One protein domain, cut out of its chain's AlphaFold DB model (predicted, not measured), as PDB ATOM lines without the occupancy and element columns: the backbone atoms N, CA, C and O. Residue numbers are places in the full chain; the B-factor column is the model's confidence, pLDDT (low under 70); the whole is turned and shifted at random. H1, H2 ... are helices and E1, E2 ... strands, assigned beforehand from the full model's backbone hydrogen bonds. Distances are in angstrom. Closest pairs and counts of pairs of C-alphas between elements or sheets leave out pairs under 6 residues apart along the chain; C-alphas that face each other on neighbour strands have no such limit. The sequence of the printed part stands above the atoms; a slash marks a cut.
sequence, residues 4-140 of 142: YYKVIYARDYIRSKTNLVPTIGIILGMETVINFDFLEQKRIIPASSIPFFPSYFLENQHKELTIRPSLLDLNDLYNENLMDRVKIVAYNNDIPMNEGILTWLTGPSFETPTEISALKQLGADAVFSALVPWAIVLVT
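AT A GLANCE: This is residues 4 to 140 of the 142 residues of the protein "Purine nucleoside phosphorylase protein" of Haloplasma contractile SSD-17B (UniProt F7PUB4). Little regular structure shows: four scattered helices, none touching another, with one long loop of 62 residues between H1 and H2, and the short parallel strands E1 and E2 lie between H3 and H4. Of 137 printed residues, 51 are in named elements, mostly helix. The whole is loose: radius of gyration of the C-alphas 18.3 A, spans 50 by 44 by 31 A.

IN THESE COORDINATES: H1, residues 4 to 17, 20.4 A long, begins at C-alpha 4 (44.133, -26.366, -16.729). H2 is residues 80 to 92, E1 102 to 104, H3 113 to 121 and E2 126 to 128. H4, residues 131 to 139, ends at C-alpha 139 (29.816, -27.370, -24.424).

HOW THE PARTS SIT: E1 and E2 have N 103 and O 126 within hydrogen-bond range, 2.8 A. Through H3 they form a strand-helix-strand unit, its crossover right-handed. H4 touches E1, C-alphas Trp 104 and Val 132 closest at 6.1 A. In each helix every O i to N i+4 pair is within range.

THE WHOLE: The H1 to H2 link, 62 residues, is long; pLDDT is under 70 at residues 30 to 31, 55 to 71 and 140.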
ATOM      1  N   TYR A   4      43.885 -27.439 -15.760       82.25
ATOM      2  CA  TYR A   4      44.133 -26.366 -16.729       82.25
ATOM      3  C   TYR A   4      45.578 -26.344 -17.255       82.25
ATOM      4  O   TYR A   4      45.804 -26.345 -18.461       82.25
ATOM      5  N   TYR A   5      46.581 -26.421 -16.373       88.44
ATOM      6  CA  TYR A   5      47.982 -26.391 -16.806       88.44
ATOM      7  C   TYR A   5      48.389 -27.635 -17.599       88.44
ATOM      8  O   TYR A   5      49.244 -27.535 -18.474       88.44
ATOM      9  N   LYS A   6      47.784 -28.799 -17.326       90.00
ATOM     10  CA  LYS A   6      48.024 -30.011 -18.125       90.00
ATOM     11  C   LYS A   6      47.495 -29.838 -19.549       90.00
ATOM     12  O   LYS A   6      48.197 -30.193 -20.490       90.00
ATOM     13  N   VAL A   7      46.309 -29.240 -19.695       88.81
ATOM     14  CA  VAL A   7      45.702 -28.933 -21.002       88.81
ATOM     15  C   VAL A   7      46.560 -27.937 -21.781       88.81
ATOM     16  O   VAL A   7      46.892 -28.199 -22.935       88.81
ATOM     17  N   ILE A   8      46.990 -26.838 -21.148       91.69
ATOM     18  CA  ILE A   8      47.876 -25.849 -21.783       91.69
ATOM     19  C   ILE A   8      49.183 -26.497 -22.254       91.69
ATOM     20  O   ILE A   8      49.591 -26.294 -23.396       91.69
ATOM     21  N   TYR A   9      49.800 -27.335 -21.420       94.50
ATOM     22  CA  TYR A   9      51.040 -28.019 -21.780       94.50
ATOM     23  C   TYR A   9      50.854 -28.980 -22.964       94.50
ATOM     24  O   TYR A   9      51.662 -28.985 -23.893       94.50
ATOM     25  N   ALA A  10      49.778 -29.775 -22.966       93.00
ATOM     26  CA  ALA A  10      49.453 -30.670 -24.076       93.00
ATOM     27  C   ALA A  10      49.179 -29.891 -25.377       93.00
ATOM     28  O   ALA A  10      49.692 -30.257 -26.436       93.00
ATOM     29  N   ARG A  11      48.435 -28.779 -25.298       92.88
ATOM     30  CA  ARG A  11      48.172 -27.875 -26.428       92.88
ATOM     31  C   ARG A  11      49.467 -27.323 -27.014       92.88
ATOM     32  O   ARG A  11      49.654 -27.369 -28.228       92.88
ATOM     33  N   ASP A  12      50.349 -26.796 -26.172       95.31
ATOM     34  CA  ASP A  12      51.600 -26.179 -26.614       95.31
ATOM     35  C   ASP A  12      52.556 -27.226 -27.198       95.31
ATOM     36  O   ASP A  12      53.188 -26.981 -28.226       95.31
ATOM     37  N   TYR A  13      52.574 -28.438 -26.631       95.69
ATOM     38  CA  TYR A  13      53.249 -29.580 -27.240       95.69
ATOM     39  C   TYR A  13      52.715 -29.863 -28.651       95.69
ATOM     40  O   TYR A  13      53.512 -29.940 -29.584       95.69
ATOM     41  N   ILE A  14      51.395 -29.968 -28.844       94.50
ATOM     42  CA  ILE A  14      50.791 -30.216 -30.168       94.50
ATOM     43  C   ILE A  14      51.147 -29.091 -31.148       94.50
ATOM     44  O   ILE A  14      51.603 -29.373 -32.256       94.50
ATOM     45  N   ARG A  15      51.029 -27.824 -30.725       94.75
ATOM     46  CA  ARG A  15      51.402 -26.645 -31.529       94.75
ATOM     47  C   ARG A  15      52.883 -26.631 -31.904       94.75
ATOM     48  O   ARG A  15      53.234 -26.176 -32.982       94.75
ATOM     49  N   SER A  16      53.762 -27.198 -31.078       95.69
ATOM     50  CA  SER A  16      55.178 -27.356 -31.445       95.69
ATOM     51  C   SER A  16      55.412 -28.380 -32.571       95.69
ATOM     52  O   SER A  16      56.486 -28.405 -33.171       95.69
ATOM     53  N   LYS A  17      54.439 -29.260 -32.854       93.75
ATOM     54  CA  LYS A  17      54.542 -30.335 -33.858       93.75
ATOM     55  C   LYS A  17      53.839 -30.018 -35.175       93.75
ATOM     56  O   LYS A  17      54.024 -30.784 -36.128       93.75
ATOM     57  N   THR A  18      53.023 -28.965 -35.220       92.06
ATOM     58  CA  THR A  18      52.254 -28.549 -36.396       92.06
ATOM     59  C   THR A  18      51.841 -27.083 -36.314       92.06
ATOM     60  O   THR A  18      51.471 -26.597 -35.251       92.06
ATOM     61  N   ASN A  19      51.828 -26.410 -37.465       91.88
ATOM     62  CA  ASN A  19      51.281 -25.058 -37.604       91.88
ATOM     63  C   ASN A  19      49.786 -25.066 -37.976       91.88
ATOM     64  O   ASN A  19      49.187 -24.005 -38.127       91.88
ATOM     65  N   LEU A  20      49.189 -26.250 -38.157       89.31
ATOM     66  CA  LEU A  20      47.767 -26.387 -38.461       89.31
ATOM     67  C   LEU A  20      46.926 -25.993 -37.244       89.31
ATOM     68  O   LEU A  20      47.158 -26.478 -36.135       89.31
ATOM     69  N   VAL A  21      45.915 -25.161 -37.477       89.62
ATOM     70  CA  VAL A  21      44.925 -24.764 -36.473       89.62
ATOM     71  C   VAL A  21      43.559 -25.244 -36.965       89.62
ATOM     72  O   VAL A  21      42.926 -24.548 -37.759       89.62
ATOM     73  N   PRO A  22      43.128 -26.462 -36.584       87.94
ATOM     74  CA  PRO A  22      41.842 -26.983 -37.021       87.94
ATOM     75  C   PRO A  22      40.711 -26.143 -36.425       87.94
ATOM     76  O   PRO A  22      40.743 -25.786 -35.250       87.94
ATOM     77  N   THR A  23      39.703 -25.852 -37.241       89.12
ATOM     78  CA  THR A  23      38.463 -25.187 -36.809       89.12
ATOM     79  C   THR A  23      37.394 -26.184 -36.372       89.12
ATOM     80  O   THR A  23      36.439 -25.805 -35.705       89.12
ATOM     81  N   ILE A  24      37.552 -27.457 -36.747       86.44
ATOM     82  CA  ILE A  24      36.630 -28.550 -36.441       86.44
ATOM     83  C   ILE A  24      37.429 -29.679 -35.790       86.44
ATOM     84  O   ILE A  24      38.439 -30.131 -36.335       86.44
ATOM     85  N   GLY A  25      36.968 -30.133 -34.625       86.50
ATOM     86  CA  GLY A  25      37.448 -31.344 -33.967       86.50
ATOM     87  C   GLY A  25      36.513 -32.516 -34.251       86.50
ATOM     88  O   GLY A  25      35.298 -32.349 -34.269       86.50
ATOM     89  N   ILE A  26      37.076 -33.706 -34.461       86.69
ATOM     90  CA  ILE A  26      36.313 -34.945 -34.638       86.69
ATOM     91  C   ILE A  26      36.849 -35.968 -33.637       86.69
ATOM     92  O   ILE A  26      38.052 -36.233 -33.606       86.69
ATOM     93  N   ILE A  27      35.959 -36.541 -32.827       84.19
ATOM     94  CA  ILE A  27      36.261 -37.659 -31.925       84.19
ATOM     95  C   ILE A  27      35.708 -38.926 -32.570       84.19
ATOM     96  O   ILE A  27      34.542 -38.971 -32.953       84.19
ATOM     97  N   LEU A  28      36.547 -39.949 -32.697       82.44
ATOM     98  CA  LEU A  28      36.181 -41.214 -33.330       82.44
ATOM     99  C   LEU A  28      35.959 -42.282 -32.263       82.44
ATOM    100  O   LEU A  28      36.788 -42.443 -31.364       82.44
ATOM    101  N   GLY A  29      34.845 -43.006 -32.370       76.44
ATOM    102  CA  GLY A  29      34.561 -44.164 -31.526       76.44
ATOM    103  C   GLY A  29      35.419 -45.370 -31.913       76.44
ATOM    104  O   GLY A  29      35.951 -45.443 -33.019       76.44
ATOM    105  N   MET A  30      35.531 -46.345 -31.006       69.19
ATOM    106  CA  MET A  30      36.379 -47.532 -31.198       69.19
ATOM    107  C   MET A  30      36.051 -48.350 -32.454       69.19
ATOM    108  O   MET A  30      36.941 -48.979 -33.015       69.19
ATOM    109  N   GLU A  31      34.800 -48.329 -32.905       67.50
ATOM    110  CA  GLU A  31      34.339 -49.117 -34.055       67.50
ATOM    111  C   GLU A  31      34.357 -48.326 -35.372       67.50
ATOM    112  O   GLU A  31      33.871 -48.786 -36.402       67.50
ATOM    113  N   THR A  32      34.914 -47.112 -35.364       71.44
ATOM    114  CA  THR A  32      34.940 -46.255 -36.549       71.44
ATOM    115  C   THR A  32      36.130 -46.588 -37.448       71.44
ATOM    116  O   THR A  32      37.280 -46.310 -37.109       71.44
ATOM    117  N   VAL A  33      35.854 -47.131 -38.636       71.75
ATOM    118  CA  VAL A  33      36.850 -47.318 -39.701       71.75
ATOM    119  C   VAL A  33      36.685 -46.199 -40.726       71.75
ATOM    120  O   VAL A  33      35.766 -46.223 -41.539       71.75
ATOM    121  N   ILE A  34      37.569 -45.201 -40.684       76.12
ATOM    122  CA  ILE A  34      37.586 -44.092 -41.648       76.12
ATOM    123  C   ILE A  34      38.906 -44.091 -42.405       76.12
ATOM    124  O   ILE A  34      39.985 -44.158 -41.810       76.12
ATOM    125  N   ASN A  35      38.810 -43.957 -43.726       78.81
ATOM    126  CA  ASN A  35      39.953 -43.627 -44.559       78.81
ATOM    127  C   ASN A  35      40.177 -42.103 -44.549       78.81
ATOM    128  O   ASN A  35      39.279 -41.341 -44.893       78.81
ATOM    129  N   PHE A  36      41.384 -41.669 -44.179       82.94
ATOM    130  CA  PHE A  36      41.797 -40.262 -44.122       82.94
ATOM    131  C   PHE A  36      42.611 -39.795 -45.340       82.94
ATOM    132  O   PHE A  36      43.239 -38.740 -45.271       82.94
ATOM    133  N   ASP A  37      42.637 -40.558 -46.434       83.25
ATOM    134  CA  ASP A  37      43.427 -40.253 -47.638       83.25
ATOM    135  C   ASP A  37      42.977 -38.964 -48.343       83.25
ATOM    136  O   ASP A  37      43.757 -38.343 -49.059       83.25
ATOM    137  N   PHE A  38      41.745 -38.513 -48.095       83.38
ATOM    138  CA  PHE A  38      41.228 -37.245 -48.612       83.38
ATOM    139  C   PHE A  38      41.825 -36.004 -47.918       83.38
ATOM    140  O   PHE A  38      41.596 -34.883 -48.368       83.38
ATOM    141  N   LEU A  39      42.555 -36.161 -46.805       84.25
ATOM    142  CA  LEU A  39      43.166 -35.037 -46.093       84.25
ATOM    143  C   LEU A  39      44.483 -34.619 -46.761       84.25
ATOM    144  O   LEU A  39      45.510 -35.273 -46.585       84.25
ATOM    145  N   GLU A  40      44.476 -33.472 -47.440       81.38
ATOM    146  CA  GLU A  40      45.647 -32.939 -48.155       81.38
ATOM    147  C   GLU A  40      46.828 -32.581 -47.230       81.38
ATOM    148  O   GLU A  40      47.989 -32.705 -47.615       81.38
ATOM    149  N   GLN A  41      46.554 -32.152 -45.992       81.00
ATOM    150  CA  GLN A  41      47.570 -31.704 -45.026       81.00
ATOM    151  C   GLN A  41      47.459 -32.472 -43.703       81.00
ATOM    152  O   GLN A  41      47.058 -31.943 -42.666       81.00
ATOM    153  N   LYS A  42      47.808 -33.762 -43.737       84.00
ATOM    154  CA  LYS A  42      47.704 -34.661 -42.581       84.00
ATOM    155  C   LYS A  42      48.954 -34.608 -41.697       84.00
ATOM    156  O   LYS A  42      50.059 -34.929 -42.133       84.00
ATOM    157  N   ARG A  43      48.771 -34.319 -40.404       87.81
ATOM    158  CA  ARG A  43      49.786 -34.547 -39.362       87.81
ATOM    159  C   ARG A  43      49.289 -35.592 -38.374       87.81
ATOM    160  O   ARG A  43      48.258 -35.407 -37.742       87.81
ATOM    161  N   ILE A  44      50.051 -36.671 -38.215       90.19
ATOM    162  CA  ILE A  44      49.767 -37.713 -37.224       90.19
ATOM    163  C   ILE A  44      50.634 -37.450 -35.993       90.19
ATOM    164  O   ILE A  44      51.860 -37.396 -36.099       90.19
ATOM    165  N   ILE A  45      50.000 -37.283 -34.832       90.00
ATOM    166  CA  ILE A  45      50.668 -37.156 -33.533       90.00
ATOM    167  C   ILE A  45      50.198 -38.334 -32.674       90.00
ATOM    168  O   ILE A  45      49.014 -38.393 -32.344       90.00
ATOM    169  N   PRO A  46      51.075 -39.293 -32.327       89.06
ATOM    170  CA  PRO A  46      50.689 -40.421 -31.488       89.06
ATOM    171  C   PRO A  46      50.191 -39.947 -30.123       89.06
ATOM    172  O   PRO A  46      50.877 -39.166 -29.462       89.06
ATOM    173  N   ALA A  47      49.048 -40.462 -29.668       85.88
ATOM    174  CA  ALA A  47      48.479 -40.140 -28.358       85.88
ATOM    175  C   ALA A  47      49.488 -40.343 -27.212       85.88
ATOM    176  O   ALA A  47      49.640 -39.479 -26.357       85.88
ATOM    177  N   SER A  48      50.262 -41.432 -27.261       87.12
ATOM    178  CA  SER A  48      51.317 -41.748 -26.286       87.12
ATOM    179  C   SER A  48      52.456 -40.725 -26.225       87.12
ATOM    180  O   SER A  48      53.193 -40.688 -25.244       87.12
ATOM    181  N   SER A  49      52.622 -39.897 -27.262       89.94
ATOM    182  CA  SER A  49      53.633 -38.836 -27.294       89.94
ATOM    183  C   SER A  49      53.143 -37.520 -26.690       89.94
ATOM    184  O   SER A  49      53.962 -36.650 -26.392       89.94
ATOM    185  N   ILE A  50      51.828 -37.366 -26.505       91.31
ATOM    186  CA  ILE A  50      51.220 -36.140 -25.995       91.31
ATOM    187  C   ILE A  50      51.305 -36.158 -24.458       91.31
ATOM    188  O   ILE A  50      50.767 -37.062 -23.816       91.31
ATOM    189  N   PRO A  51      51.965 -35.168 -23.832       90.81
ATOM    190  CA  PRO A  51      52.082 -35.100 -22.380       90.81
ATOM    191  C   PRO A  51      50.711 -35.075 -21.702       90.81
ATOM    192  O   PRO A  51      49.821 -34.343 -22.129       90.81
ATOM    193  N   PHE A  52      50.563 -35.836 -20.616       90.00
ATOM    194  CA  PHE A  52      49.316 -35.961 -19.844       90.00
ATOM    195  C   PHE A  52      48.118 -36.517 -20.621       90.00
ATOM    196  O   PHE A  52      47.011 -36.530 -20.079       90.00
ATOM    197  N   PHE A  53      48.323 -36.985 -21.853       84.75
ATOM    198  CA  PHE A  53      47.279 -37.676 -22.579       84.75
ATOM    199  C   PHE A  53      46.999 -39.018 -21.890       84.75
ATOM    200  O   PHE A  53      47.953 -39.713 -21.526       84.75
ATOM    201  N   PRO A  54      45.725 -39.387 -21.667       79.00
ATOM    202  CA  PRO A  54      45.396 -40.621 -20.972       79.00
ATOM    203  C   PRO A  54      45.963 -41.832 -21.718       79.00
ATOM    204  O   PRO A  54      45.595 -42.113 -22.858       79.00
ATOM    205  N   SER A  55      46.867 -42.560 -21.073       61.78
ATOM    206  CA  SER A  55      47.350 -43.851 -21.543       61.78
ATOM    207  C   SER A  55      46.491 -44.940 -20.904       61.78
ATOM    208  O   SER A  55      46.707 -45.291 -19.751       61.78
ATOM    209  N   TYR A  56      45.537 -45.455 -21.683       55.84
ATOM    210  CA  TYR A  56      44.589 -46.527 -21.352       55.84
ATOM    211  C   TYR A  56      43.419 -46.137 -20.430       55.84
ATOM    212  O   TYR A  56      43.574 -45.616 -19.332       55.84
ATOM    213  N   PHE A  57      42.219 -46.462 -20.915       49.75
ATOM    214  CA  PHE A  57      40.877 -46.233 -20.359       49.75
ATOM    215  C   PHE A  57      40.595 -46.900 -18.984       49.75
ATOM    216  O   PHE A  57      39.437 -47.038 -18.609       49.75
ATOM    217  N   LEU A  58      41.613 -47.349 -18.236       41.12
ATOM    218  CA  LEU A  58      41.457 -48.252 -17.079       41.12
ATOM    219  C   LEU A  58      42.188 -47.825 -15.797       41.12
ATOM    220  O   LEU A  58      42.336 -48.640 -14.888       41.12
ATOM    221  N   GLU A  59      42.628 -46.575 -15.660       40.47
ATOM    222  CA  GLU A  59      43.024 -46.099 -14.332       40.47
ATOM    223  C   GLU A  59      41.837 -45.443 -13.626       40.47
ATOM    224  O   GLU A  59      41.456 -44.310 -13.922       40.47
ATOM    225  N   ASN A  60      41.288 -46.189 -12.661       40.06
ATOM    226  CA  ASN A  60      40.396 -45.750 -11.585       40.06
ATOM    227  C   ASN A  60      41.033 -44.623 -10.757       40.06
ATOM    228  O   ASN A  60      41.339 -44.785  -9.576       40.06
ATOM    229  N   GLN A  61      41.242 -43.456 -11.352       40.16
ATOM    230  CA  GLN A  61      41.487 -42.247 -10.593       40.16
ATOM    231  C   GLN A  61      40.159 -41.520 -10.468       40.16
ATOM    232  O   GLN A  61      39.836 -40.636 -11.257       40.16
ATOM    233  N   HIS A  62      39.412 -41.891  -9.424       41.69
ATOM    234  CA  HIS A  62      38.466 -40.991  -8.776       41.69
ATOM    235  C   HIS A  62      39.237 -39.740  -8.345       41.69
ATOM    236  O   HIS A  62      39.754 -39.634  -7.236       41.69
ATOM    237  N   LYS A  63      39.386 -38.801  -9.269       39.31
ATOM    238  CA  LYS A  63      39.716 -37.422  -8.964       39.31
ATOM    239  C   LYS A  63      38.464 -36.651  -9.291       39.31
ATOM    240  O   LYS A  63      38.196 -36.368 -10.453       39.31
ATOM    241  N   GLU A  64      37.688 -36.400  -8.241       38.34
ATOM    242  CA  GLU A  64      36.580 -35.459  -8.264       38.34
ATOM    243  C   GLU A  64      37.041 -34.181  -8.956       38.34
ATOM    244  O   GLU A  64      37.906 -33.443  -8.475       38.34
ATOM    245  N   LEU A  65      36.476 -33.960 -10.135       37.84
ATOM    246  CA  LEU A  65      36.579 -32.710 -10.842       37.84
ATOM    247  C   LEU A  65      35.356 -31.892 -10.438       37.84
ATOM    248  O   LEU A  65      34.331 -31.906 -11.107       37.84
ATOM    249  N   THR A  66      35.457 -31.165  -9.331       36.56
ATOM    250  CA  THR A  66      34.490 -30.108  -9.023       36.56
ATOM    251  C   THR A  66      34.885 -28.864  -9.817       36.56
ATOM    252  O   THR A  66      35.305 -27.857  -9.254       36.56
ATOM    253  N   ILE A  67      34.792 -28.927 -11.148       43.50
ATOM    254  CA  ILE A  67      34.514 -27.711 -11.912       43.50
ATOM    255  C   ILE A  67      32.998 -27.607 -11.852       43.50
ATOM    256  O   ILE A  67      32.296 -28.400 -12.469       43.50
ATOM    257  N   ARG A  68      32.491 -26.705 -11.013       42.72
ATOM    258  CA  ARG A  68      31.082 -26.313 -11.028       42.72
ATOM    259  C   ARG A  68      30.945 -25.186 -12.054       42.72
ATOM    260  O   ARG A  68      31.134 -24.037 -11.652       42.72
ATOM    261  N   PRO A  69      30.605 -25.438 -13.332       52.91
ATOM    262  CA  PRO A  69      29.828 -24.430 -14.027       52.91
ATOM    263  C   PRO A  69      28.542 -24.265 -13.211       52.91
ATOM    264  O   PRO A  69      27.913 -25.241 -12.789       52.91
ATOM    265  N   SER A  70      28.225 -23.030 -12.847       57.28
ATOM    266  CA  SER A  70      27.014 -22.676 -12.117       57.28
ATOM    267  C   SER A  70      25.809 -22.938 -13.020       57.28
ATOM    268  O   SER A  70      25.369 -22.027 -13.702       57.28
ATOM    269  N   LEU A  71      25.331 -24.187 -13.019       66.88
ATOM    270  CA  LEU A  71      24.341 -24.751 -13.942       66.88
ATOM    271  C   LEU A  71      24.784 -24.704 -15.414       66.88
ATOM    272  O   LEU A  71      25.073 -23.654 -15.973       66.88
ATOM    273  N   LEU A  72      24.824 -25.876 -16.041       70.81
ATOM    274  CA  LEU A  72      25.037 -26.011 -17.476       70.81
ATOM    275  C   LEU A  72      23.684 -26.299 -18.121       70.81
ATOM    276  O   LEU A  72      23.022 -27.261 -17.730       70.81
ATOM    277  N   ASP A  73      23.280 -25.462 -19.071       80.62
ATOM    278  CA  ASP A  73      22.151 -25.779 -19.939       80.62
ATOM    279  C   ASP A  73      22.614 -26.789 -20.996       80.62
ATOM    280  O   ASP A  73      23.640 -26.594 -21.648       80.62
ATOM    281  N   LEU A  74      21.880 -27.893 -21.115       85.56
ATOM    282  CA  LEU A  74      22.152 -28.981 -22.050       85.56
ATOM    283  C   LEU A  74      21.072 -29.097 -23.135       85.56
ATOM    284  O   LEU A  74      21.128 -30.039 -23.922       85.56
ATOM    285  N   ASN A  75      20.103 -28.174 -23.190       85.56
ATOM    286  CA  ASN A  75      19.035 -28.198 -24.194       85.56
ATOM    287  C   ASN A  75      19.604 -28.171 -25.621       85.56
ATOM    288  O   ASN A  75      19.181 -28.957 -26.461       85.56
ATOM    289  N   ASP A  76      20.642 -27.362 -25.844       84.06
ATOM    290  CA  ASP A  76      21.305 -27.212 -27.143       84.06
ATOM    291  C   ASP A  76      22.624 -28.007 -27.233       84.06
ATOM    292  O   ASP A  76      23.522 -27.659 -28.005       84.06
ATOM    293  N   LEU A  77      22.775 -29.082 -26.437       86.94
ATOM    294  CA  LEU A  77      23.988 -29.923 -26.417       86.94
ATOM    295  C   LEU A  77      24.342 -30.456 -27.815       86.94
ATOM    296  O   LEU A  77      25.518 -30.566 -28.167       86.94
ATOM    297  N   TYR A  78      23.320 -30.772 -28.610       88.75
ATOM    298  CA  TYR A  78      23.448 -31.151 -30.010       88.75
ATOM    299  C   TYR A  78      22.894 -30.028 -30.883       88.75
ATOM    300  O   TYR A  78      21.712 -29.708 -30.833       88.75
ATOM    301  N   ASN A  79      23.759 -29.416 -31.690       89.50
ATOM    302  CA  ASN A  79      23.379 -28.273 -32.513       89.50
ATOM    303  C   ASN A  79      22.387 -28.683 -33.618       89.50
ATOM    304  O   ASN A  79      22.772 -29.378 -34.563       89.50
ATOM    305  N   GLU A  80      21.145 -28.201 -33.534       89.44
ATOM    306  CA  GLU A  80      20.066 -28.538 -34.477       89.44
ATOM    307  C   GLU A  80      20.431 -28.212 -35.934       89.44
ATOM    308  O   GLU A  80      20.300 -29.056 -36.819       89.44
ATOM    309  N   ASN A  81      21.014 -27.033 -36.187       92.19
ATOM    310  CA  ASN A  81      21.439 -26.641 -37.537       92.19
ATOM    311  C   ASN A  81      22.498 -27.596 -38.112       92.19
ATOM    312  O   ASN A  81      22.532 -27.854 -39.317       92.19
ATOM    313  N   LEU A  82      23.404 -28.106 -37.273       90.81
ATOM    314  CA  LEU A  82      24.399 -29.087 -37.695       90.81
ATOM    315  C   LEU A  82      23.744 -30.443 -37.968       90.81
ATOM    316  O   LEU A  82      24.064 -31.064 -38.981       90.81
ATOM    317  N   MET A  83      22.813 -30.876 -37.116       91.56
ATOM    318  CA  MET A  83      22.047 -32.108 -37.314       91.56
ATOM    319  C   MET A  83      21.272 -32.083 -38.633       91.56
ATOM    320  O   MET A  83      21.355 -33.038 -39.404       91.56
ATOM    321  N   ASP A  84      20.600 -30.978 -38.949       94.12
ATOM    322  CA  ASP A  84      19.856 -30.820 -40.201       94.12
ATOM    323  C   ASP A  84      20.767 -30.900 -41.423       94.12
ATOM    324  O   ASP A  84      20.463 -31.585 -42.403       94.12
ATOM    325  N   ARG A  85      21.942 -30.268 -41.357       95.19
ATOM    326  CA  ARG A  85      22.943 -30.375 -42.425       95.19
ATOM    327  C   ARG A  85      23.418 -31.813 -42.613       95.19
ATOM    328  O   ARG A  85      23.564 -32.246 -43.755       95.19
ATOM    329  N   VAL A  86      23.632 -32.556 -41.527       93.94
ATOM    330  CA  VAL A  86      23.999 -33.980 -41.597       93.94
ATOM    331  C   VAL A  86      22.863 -34.803 -42.215       93.94
ATOM    332  O   VAL A  86      23.134 -35.613 -43.098       93.94
ATOM    333  N   LYS A  87      21.598 -34.548 -41.846       94.19
ATOM    334  CA  LYS A  87      20.410 -35.203 -42.435       94.19
ATOM    335  C   LYS A  87      20.308 -34.976 -43.939       94.19
ATOM    336  O   LYS A  87      20.109 -35.932 -44.685       94.19
ATOM    337  N   ILE A  88      20.518 -33.741 -44.392       96.06
ATOM    338  CA  ILE A  88      20.517 -33.397 -45.820       96.06
ATOM    339  C   ILE A  88      21.627 -34.147 -46.564       96.06
ATOM    340  O   ILE A  88      21.386 -34.711 -47.630       96.06
ATOM    341  N   VAL A  89      22.844 -34.179 -46.011       96.44
ATOM    342  CA  VAL A  89      23.966 -34.902 -46.629       96.44
ATOM    343  C   VAL A  89      23.688 -36.404 -46.680       96.44
ATOM    344  O   VAL A  89      23.923 -37.009 -47.722       96.44
ATOM    345  N   ALA A  90      23.159 -36.997 -45.608       95.44
ATOM    346  CA  ALA A  90      22.817 -38.417 -45.571       95.44
ATOM    347  C   ALA A  90      21.759 -38.771 -46.626       95.44
ATOM    348  O   ALA A  90      21.969 -39.697 -47.407       95.44
ATOM    349  N   TYR A  91      20.686 -37.978 -46.719       95.69
ATOM    350  CA  TYR A  91      19.635 -38.146 -47.725       95.69
ATOM    351  C   TYR A  91      20.185 -38.078 -49.156       95.69
ATOM    352  O   TYR A  91      19.927 -38.966 -49.959       95.69
ATOM    353  N   ASN A  92      21.007 -37.071 -49.459       97.75
ATOM    354  CA  ASN A  92      21.584 -36.886 -50.796       97.75
ATOM    355  C   ASN A  92      22.573 -37.989 -51.209       97.75
ATOM    356  O   ASN A  92      22.937 -38.061 -52.380       97.75
ATOM    357  N   ASN A  93      23.052 -38.792 -50.258       97.06
ATOM    358  CA  ASN A  93      23.977 -39.900 -50.500       97.06
ATOM    359  C   ASN A  93      23.316 -41.270 -50.266       97.06
ATOM    360  O   ASN A  93      24.030 -42.266 -50.164       97.06
ATOM    361  N   ASP A  94      21.983 -41.322 -50.141       96.19
ATOM    362  CA  ASP A  94      21.216 -42.543 -49.866       96.19
ATOM    363  C   ASP A  94      21.704 -43.309 -48.616       96.19
ATOM    364  O   ASP A  94      21.643 -44.539 -48.539       96.19
ATOM    365  N   ILE A  95      22.201 -42.581 -47.610       95.25
ATOM    366  CA  ILE A  95      22.673 -43.151 -46.345       95.25
ATOM    367  C   ILE A  95      21.487 -43.230 -45.374       95.25
ATOM    368  O   ILE A  95      20.965 -42.185 -44.972       95.25
ATOM    369  N   PRO A  96      21.055 -44.436 -44.953       93.19
ATOM    370  CA  PRO A  96      19.987 -44.569 -43.974       93.19
ATOM    371  C   PRO A  96      20.446 -44.006 -42.630       93.19
ATOM    372  O   PRO A  96      21.531 -44.336 -42.146       93.19
ATOM    373  N   MET A  97      19.611 -43.174 -42.012       91.31
ATOM    374  CA  MET A  97      19.934 -42.544 -40.738       91.31
ATOM    375  C   MET A  97      18.779 -42.679 -39.755       91.31
ATOM    376  O   MET A  97      17.625 -42.440 -40.103       91.31
ATOM    377  N   ASN A  98      19.122 -43.055 -38.527       91.81
ATOM    378  CA  ASN A  98      18.207 -43.082 -37.395       91.81
ATOM    379  C   ASN A  98      18.523 -41.897 -36.479       91.81
ATOM    380  O   ASN A  98      19.681 -41.502 -36.342       91.81
ATOM    381  N   GLU A  99      17.494 -41.365 -35.837       92.00
ATOM    382  CA  GLU A  99      17.583 -40.306 -34.837       92.00
ATOM    383  C   GLU A  99      16.862 -40.780 -33.577       92.00
ATOM    384  O   GLU A  99      15.830 -41.444 -33.675       92.00
ATOM    385  N   GLY A 100      17.422 -40.477 -32.408       93.06
ATOM    386  CA  GLY A 100      16.885 -40.951 -31.140       93.06
ATOM    387  C   GLY A 100      17.696 -40.493 -29.932       93.06
ATOM    388  O   GLY A 100      18.670 -39.748 -30.054       93.06
ATOM    389  N   ILE A 101      17.289 -40.959 -28.755       93.81
ATOM    390  CA  ILE A 101      17.864 -40.600 -27.463       93.81
ATOM    391  C   ILE A 101      19.057 -41.504 -27.146       93.81
ATOM    392  O   ILE A 101      18.934 -42.718 -26.943       93.81
ATOM    393  N   LEU A 102      20.228 -40.874 -27.051       92.31
ATOM    394  CA  LEU A 102      21.473 -41.501 -26.633       92.31
ATOM    395  C   LEU A 102      21.589 -41.503 -25.103       92.31
ATOM    396  O   LEU A 102      21.735 -40.454 -24.481       92.31
ATOM    397  N   THR A 103      21.590 -42.689 -24.499       93.62
ATOM    398  CA  THR A 103      21.780 -42.861 -23.054       93.62
ATOM    399  C   THR A 103      23.217 -43.239 -22.719       93.62
ATOM    400  O   THR A 103      23.851 -44.033 -23.416       93.62
ATOM    401  N   TRP A 104      23.729 -42.682 -21.622       92.00
ATOM    402  CA  TRP A 104      25.056 -42.991 -21.104       92.00
ATOM    403  C   TRP A 104      25.000 -43.859 -19.852       92.00
ATOM    404  O   TRP A 104      24.321 -43.511 -18.889       92.00
ATOM    405  N   LEU A 105      25.767 -44.951 -19.863       90.62
ATOM    406  CA  LEU A 105      26.064 -45.783 -18.698       90.62
ATOM    407  C   LEU A 105      27.578 -45.900 -18.508       90.62
ATOM    408  O   LEU A 105      28.352 -45.654 -19.422       90.62
ATOM    409  N   THR A 106      28.042 -46.267 -17.318       85.38
ATOM    410  CA  THR A 106      29.486 -46.258 -17.024       85.38
ATOM    411  C   THR A 106      30.257 -47.424 -17.649       85.38
ATOM    412  O   THR A 106      31.467 -47.313 -17.838       85.38
ATOM    413  N   GLY A 107      29.595 -48.549 -17.957       85.00
ATOM    414  CA  GLY A 107      30.273 -49.803 -18.308       85.00
ATOM    415  C   GLY A 107      31.165 -50.330 -17.162       85.00
ATOM    416  O   GLY A 107      31.005 -49.894 -16.016       85.00
ATOM    417  N   PRO A 108      32.104 -51.266 -17.423       84.88
ATOM    418  CA  PRO A 108      32.442 -51.886 -18.714       84.88
ATOM    419  C   PRO A 108      31.576 -53.105 -19.073       84.88
ATOM    420  O   PRO A 108      31.702 -53.643 -20.170       84.88
ATOM    421  N   SER A 109      30.743 -53.573 -18.145       88.00
ATOM    422  CA  SER A 109      29.802 -54.662 -18.399       88.00
ATOM    423  C   SER A 109      28.704 -54.209 -19.358       88.00
ATOM    424  O   SER A 109      28.265 -53.064 -19.280       88.00
ATOM    425  N   PHE A 110      28.246 -55.119 -20.216       89.12
ATOM    426  CA  PHE A 110      27.031 -54.915 -21.002       89.12
ATOM    427  C   PHE A 110      25.786 -54.964 -20.118       89.12
ATOM    428  O   PHE A 110      25.766 -55.632 -19.081       89.12
ATOM    429  N   GLU A 111      24.740 -54.294 -20.580       93.19
ATOM    430  CA  GLU A 111      23.442 -54.245 -19.932       93.19
ATOM    431  C   GLU A 111      22.712 -55.585 -20.067       93.19
ATOM    432  O   GLU A 111      22.697 -56.242 -21.112       93.19
ATOM    433  N   THR A 112      22.053 -55.991 -18.991       95.75
ATOM    434  CA  THR A 112      21.141 -57.132 -18.992       95.75
ATOM    435  C   THR A 112      19.871 -56.812 -19.791       95.75
ATOM    436  O   THR A 112      19.476 -55.648 -19.909       95.75
ATOM    437  N   PRO A 113      19.134 -57.825 -20.285       95.88
ATOM    438  CA  PRO A 113      17.870 -57.592 -20.989       95.88
ATOM    439  C   PRO A 113      16.847 -56.776 -20.182       95.88
ATOM    440  O   PRO A 113      16.081 -55.997 -20.750       95.88
ATOM    441  N   THR A 114      16.839 -56.934 -18.856       97.12
ATOM    442  CA  THR A 114      15.956 -56.179 -17.957       97.12
ATOM    443  C   THR A 114      16.349 -54.707 -17.890       97.12
ATOM    444  O   THR A 114      15.473 -53.849 -17.966       97.12
ATOM    445  N   GLU A 115      17.647 -54.404 -17.798       96.00
ATOM    446  CA  GLU A 115      18.151 -53.026 -17.834       96.00
ATOM    447  C   GLU A 115      17.838 -52.368 -19.179       96.00
ATOM    448  O   GLU A 115      17.274 -51.278 -19.198       96.00
ATOM    449  N   ILE A 116      18.072 -53.059 -20.300       95.25
ATOM    450  CA  ILE A 116      17.721 -52.557 -21.640       95.25
ATOM    451  C   ILE A 116      16.216 -52.260 -21.740       95.25
ATOM    452  O   ILE A 116      15.817 -51.213 -22.248       95.25
ATOM    453  N   SER A 117      15.362 -53.157 -21.237       96.12
ATOM    454  CA  SER A 117      13.907 -52.957 -21.236       96.12
ATOM    455  C   SER A 117      13.488 -51.745 -20.399       96.12
ATOM    456  O   SER A 117      12.608 -50.982 -20.806       96.12
ATOM    457  N   ALA A 118      14.128 -51.539 -19.246       97.19
ATOM    458  CA  ALA A 118      13.894 -50.370 -18.410       97.19
ATOM    459  C   ALA A 118      14.340 -49.078 -19.114       97.19
ATOM    460  O   ALA A 118      13.572 -48.123 -19.173       97.19
ATOM    461  N   LEU A 119      15.530 -49.059 -19.720       96.50
ATOM    462  CA  LEU A 119      16.043 -47.907 -20.470       96.50
ATOM    463  C   LEU A 119      15.144 -47.547 -21.653       96.50
ATOM    464  O   LEU A 119      14.840 -46.377 -21.869       96.50
ATOM    465  N   LYS A 120      14.641 -48.551 -22.376       96.12
ATOM    466  CA  LYS A 120      13.683 -48.338 -23.462       96.12
ATOM    467  C   LYS A 120      12.385 -47.692 -22.968       96.12
ATOM    468  O   LYS A 120      11.845 -46.820 -23.639       96.12
ATOM    469  N   GLN A 121      11.890 -48.078 -21.789       97.25
ATOM    470  CA  GLN A 121      10.720 -47.432 -21.169       97.25
ATOM    471  C   GLN A 121      10.997 -45.984 -20.745       97.25
ATOM    472  O   GLN A 121      10.074 -45.176 -20.717       97.25
ATOM    473  N   LEU A 122      12.256 -45.649 -20.460       96.56
ATOM    474  CA  LEU A 122      12.709 -44.279 -20.205       96.56
ATOM    475  C   LEU A 122      12.952 -43.473 -21.495       96.56
ATOM    476  O   LEU A 122      13.326 -42.307 -21.414       96.56
ATOM    477  N   GLY A 123      12.716 -44.071 -22.668       96.44
ATOM    478  CA  GLY A 123      12.841 -43.419 -23.970       96.44
ATOM    479  C   GLY A 123      14.206 -43.573 -24.635       96.44
ATOM    480  O   GLY A 123      14.441 -42.917 -25.636       96.44
ATOM    481  N   ALA A 124      15.108 -44.410 -24.119       96.38
ATOM    482  CA  ALA A 124      16.405 -44.625 -24.754       96.38
ATOM    483  C   ALA A 124      16.276 -45.378 -26.090       96.38
ATOM    484  O   ALA A 124      15.662 -46.448 -26.145       96.38
ATOM    485  N   ASP A 125      16.946 -44.869 -27.127       95.81
ATOM    486  CA  ASP A 125      17.081 -45.527 -28.433       95.81
ATOM    487  C   ASP A 125      18.450 -46.203 -28.602       95.81
ATOM    488  O   ASP A 125      18.575 -47.195 -29.323       95.81
ATOM    489  N   ALA A 126      19.482 -45.701 -27.913       92.12
ATOM    490  CA  ALA A 126      20.829 -46.269 -27.916       92.12
ATOM    491  C   ALA A 126      21.537 -46.095 -26.562       92.12
ATOM    492  O   ALA A 126      21.257 -45.150 -25.824       92.12
ATOM    493  N   VAL A 127      22.491 -46.982 -26.253       90.50
ATOM    494  CA  VAL A 127      23.289 -46.957 -25.013       90.50
ATOM    495  C   VAL A 127      24.776 -46.961 -25.350       90.50
ATOM    496  O   VAL A 127      25.228 -47.773 -26.151       90.50
ATOM    497  N   PHE A 128      25.538 -46.042 -24.754       85.56
ATOM    498  CA  PHE A 128      26.984 -45.921 -24.951       85.56
ATOM    499  C   PHE A 128      27.700 -45.650 -23.630       85.56
ATOM    500  O   PHE A 128      27.130 -45.061 -22.716       85.56
ATOM    501  N   SER A 129      28.985 -46.005 -23.552       83.75
ATOM    502  CA  SER A 129      29.771 -45.863 -22.319       83.75
ATOM    503  C   SER A 129      30.683 -44.635 -22.246       83.75
ATOM    504  O   SER A 129      31.151 -44.282 -21.163       83.75
ATOM    505  N   ALA A 130      30.936 -43.955 -23.373       75.56
ATOM    506  CA  ALA A 130      32.018 -42.967 -23.442       75.56
ATOM    507  C   ALA A 130      31.686 -41.628 -24.121       75.56
ATOM    508  O   ALA A 130      32.389 -40.661 -23.857       75.56
ATOM    509  N   LEU A 131      30.667 -41.527 -24.986       80.00
ATOM    510  CA  LEU A 131      30.484 -40.339 -25.845       80.00
ATOM    511  C   LEU A 131      29.826 -39.138 -25.147       80.00
ATOM    512  O   LEU A 131      30.228 -38.001 -25.383       80.00
ATOM    513  N   VAL A 132      28.842 -39.371 -24.276       84.62
ATOM    514  CA  VAL A 132      28.083 -38.286 -23.622       84.62
ATOM    515  C   VAL A 132      28.958 -37.408 -22.714       84.62
ATOM    516  O   VAL A 132      28.851 -36.186 -22.824       84.62
ATOM    517  N   PRO A 133      29.883 -37.949 -21.889       83.06
ATOM    518  CA  PRO A 133      30.795 -37.109 -21.109       83.06
ATOM    519  C   PRO A 133      31.633 -36.152 -21.964       83.06
ATOM    520  O   PRO A 133      31.864 -35.017 -21.552       83.06
ATOM    521  N   TRP A 134      32.059 -36.573 -23.163       81.50
ATOM    522  CA  TRP A 134      32.786 -35.693 -24.083       81.50
ATOM    523  C   TRP A 134      31.910 -34.556 -24.599       81.50
ATOM    524  O   TRP A 134      32.362 -33.416 -24.597       81.50
ATOM    525  N   ALA A 135      30.668 -34.842 -25.001       83.50
ATOM    526  CA  ALA A 135      29.739 -33.814 -25.473       83.50
ATOM    527  C   ALA A 135      29.501 -32.738 -24.400       83.50
ATOM    528  O   ALA A 135      29.603 -31.548 -24.691       83.50
ATOM    529  N   ILE A 136      29.289 -33.153 -23.147       82.62
ATOM    530  CA  ILE A 136      29.091 -32.235 -22.015       82.62
ATOM    531  C   ILE A 136      30.320 -31.335 -21.814       82.62
ATOM    532  O   ILE A 136      30.175 -30.122 -21.698       82.62
ATOM    533  N   VAL A 137      31.531 -31.907 -21.809       79.69
ATOM    534  CA  VAL A 137      32.776 -31.136 -21.620       79.69
ATOM    535  C   VAL A 137      33.047 -30.175 -22.786       79.69
ATOM    536  O   VAL A 137      33.619 -29.108 -22.575       79.69
ATOM    537  N   LEU A 138      32.644 -30.516 -24.011       79.38
ATOM    538  CA  LEU A 138      32.835 -29.646 -25.176       79.38
ATOM    539  C   LEU A 138      31.927 -28.411 -25.159       79.38
ATOM    540  O   LEU A 138      32.327 -27.373 -25.670       79.38
ATOM    541  N   VAL A 139      30.737 -28.511 -24.565       70.75
ATOM    542  CA  VAL A 139      29.816 -27.370 -24.424       70.75
ATOM    543  C   VAL A 139      30.207 -26.465 -23.251       70.75
ATOM    544  O   VAL A 139      29.850 -25.290 -23.224       70.75
ATOM    545  N   THR A 140      31.014 -26.963 -22.309       58.03
ATOM    546  CA  THR A 140      31.630 -26.128 -21.270       58.03
ATOM    547  C   THR A 140      32.821 -25.341 -21.822       58.03
ATOM    548  O   THR A 140      33.971 -25.612 -21.479       58.03
TER     549      THR A 140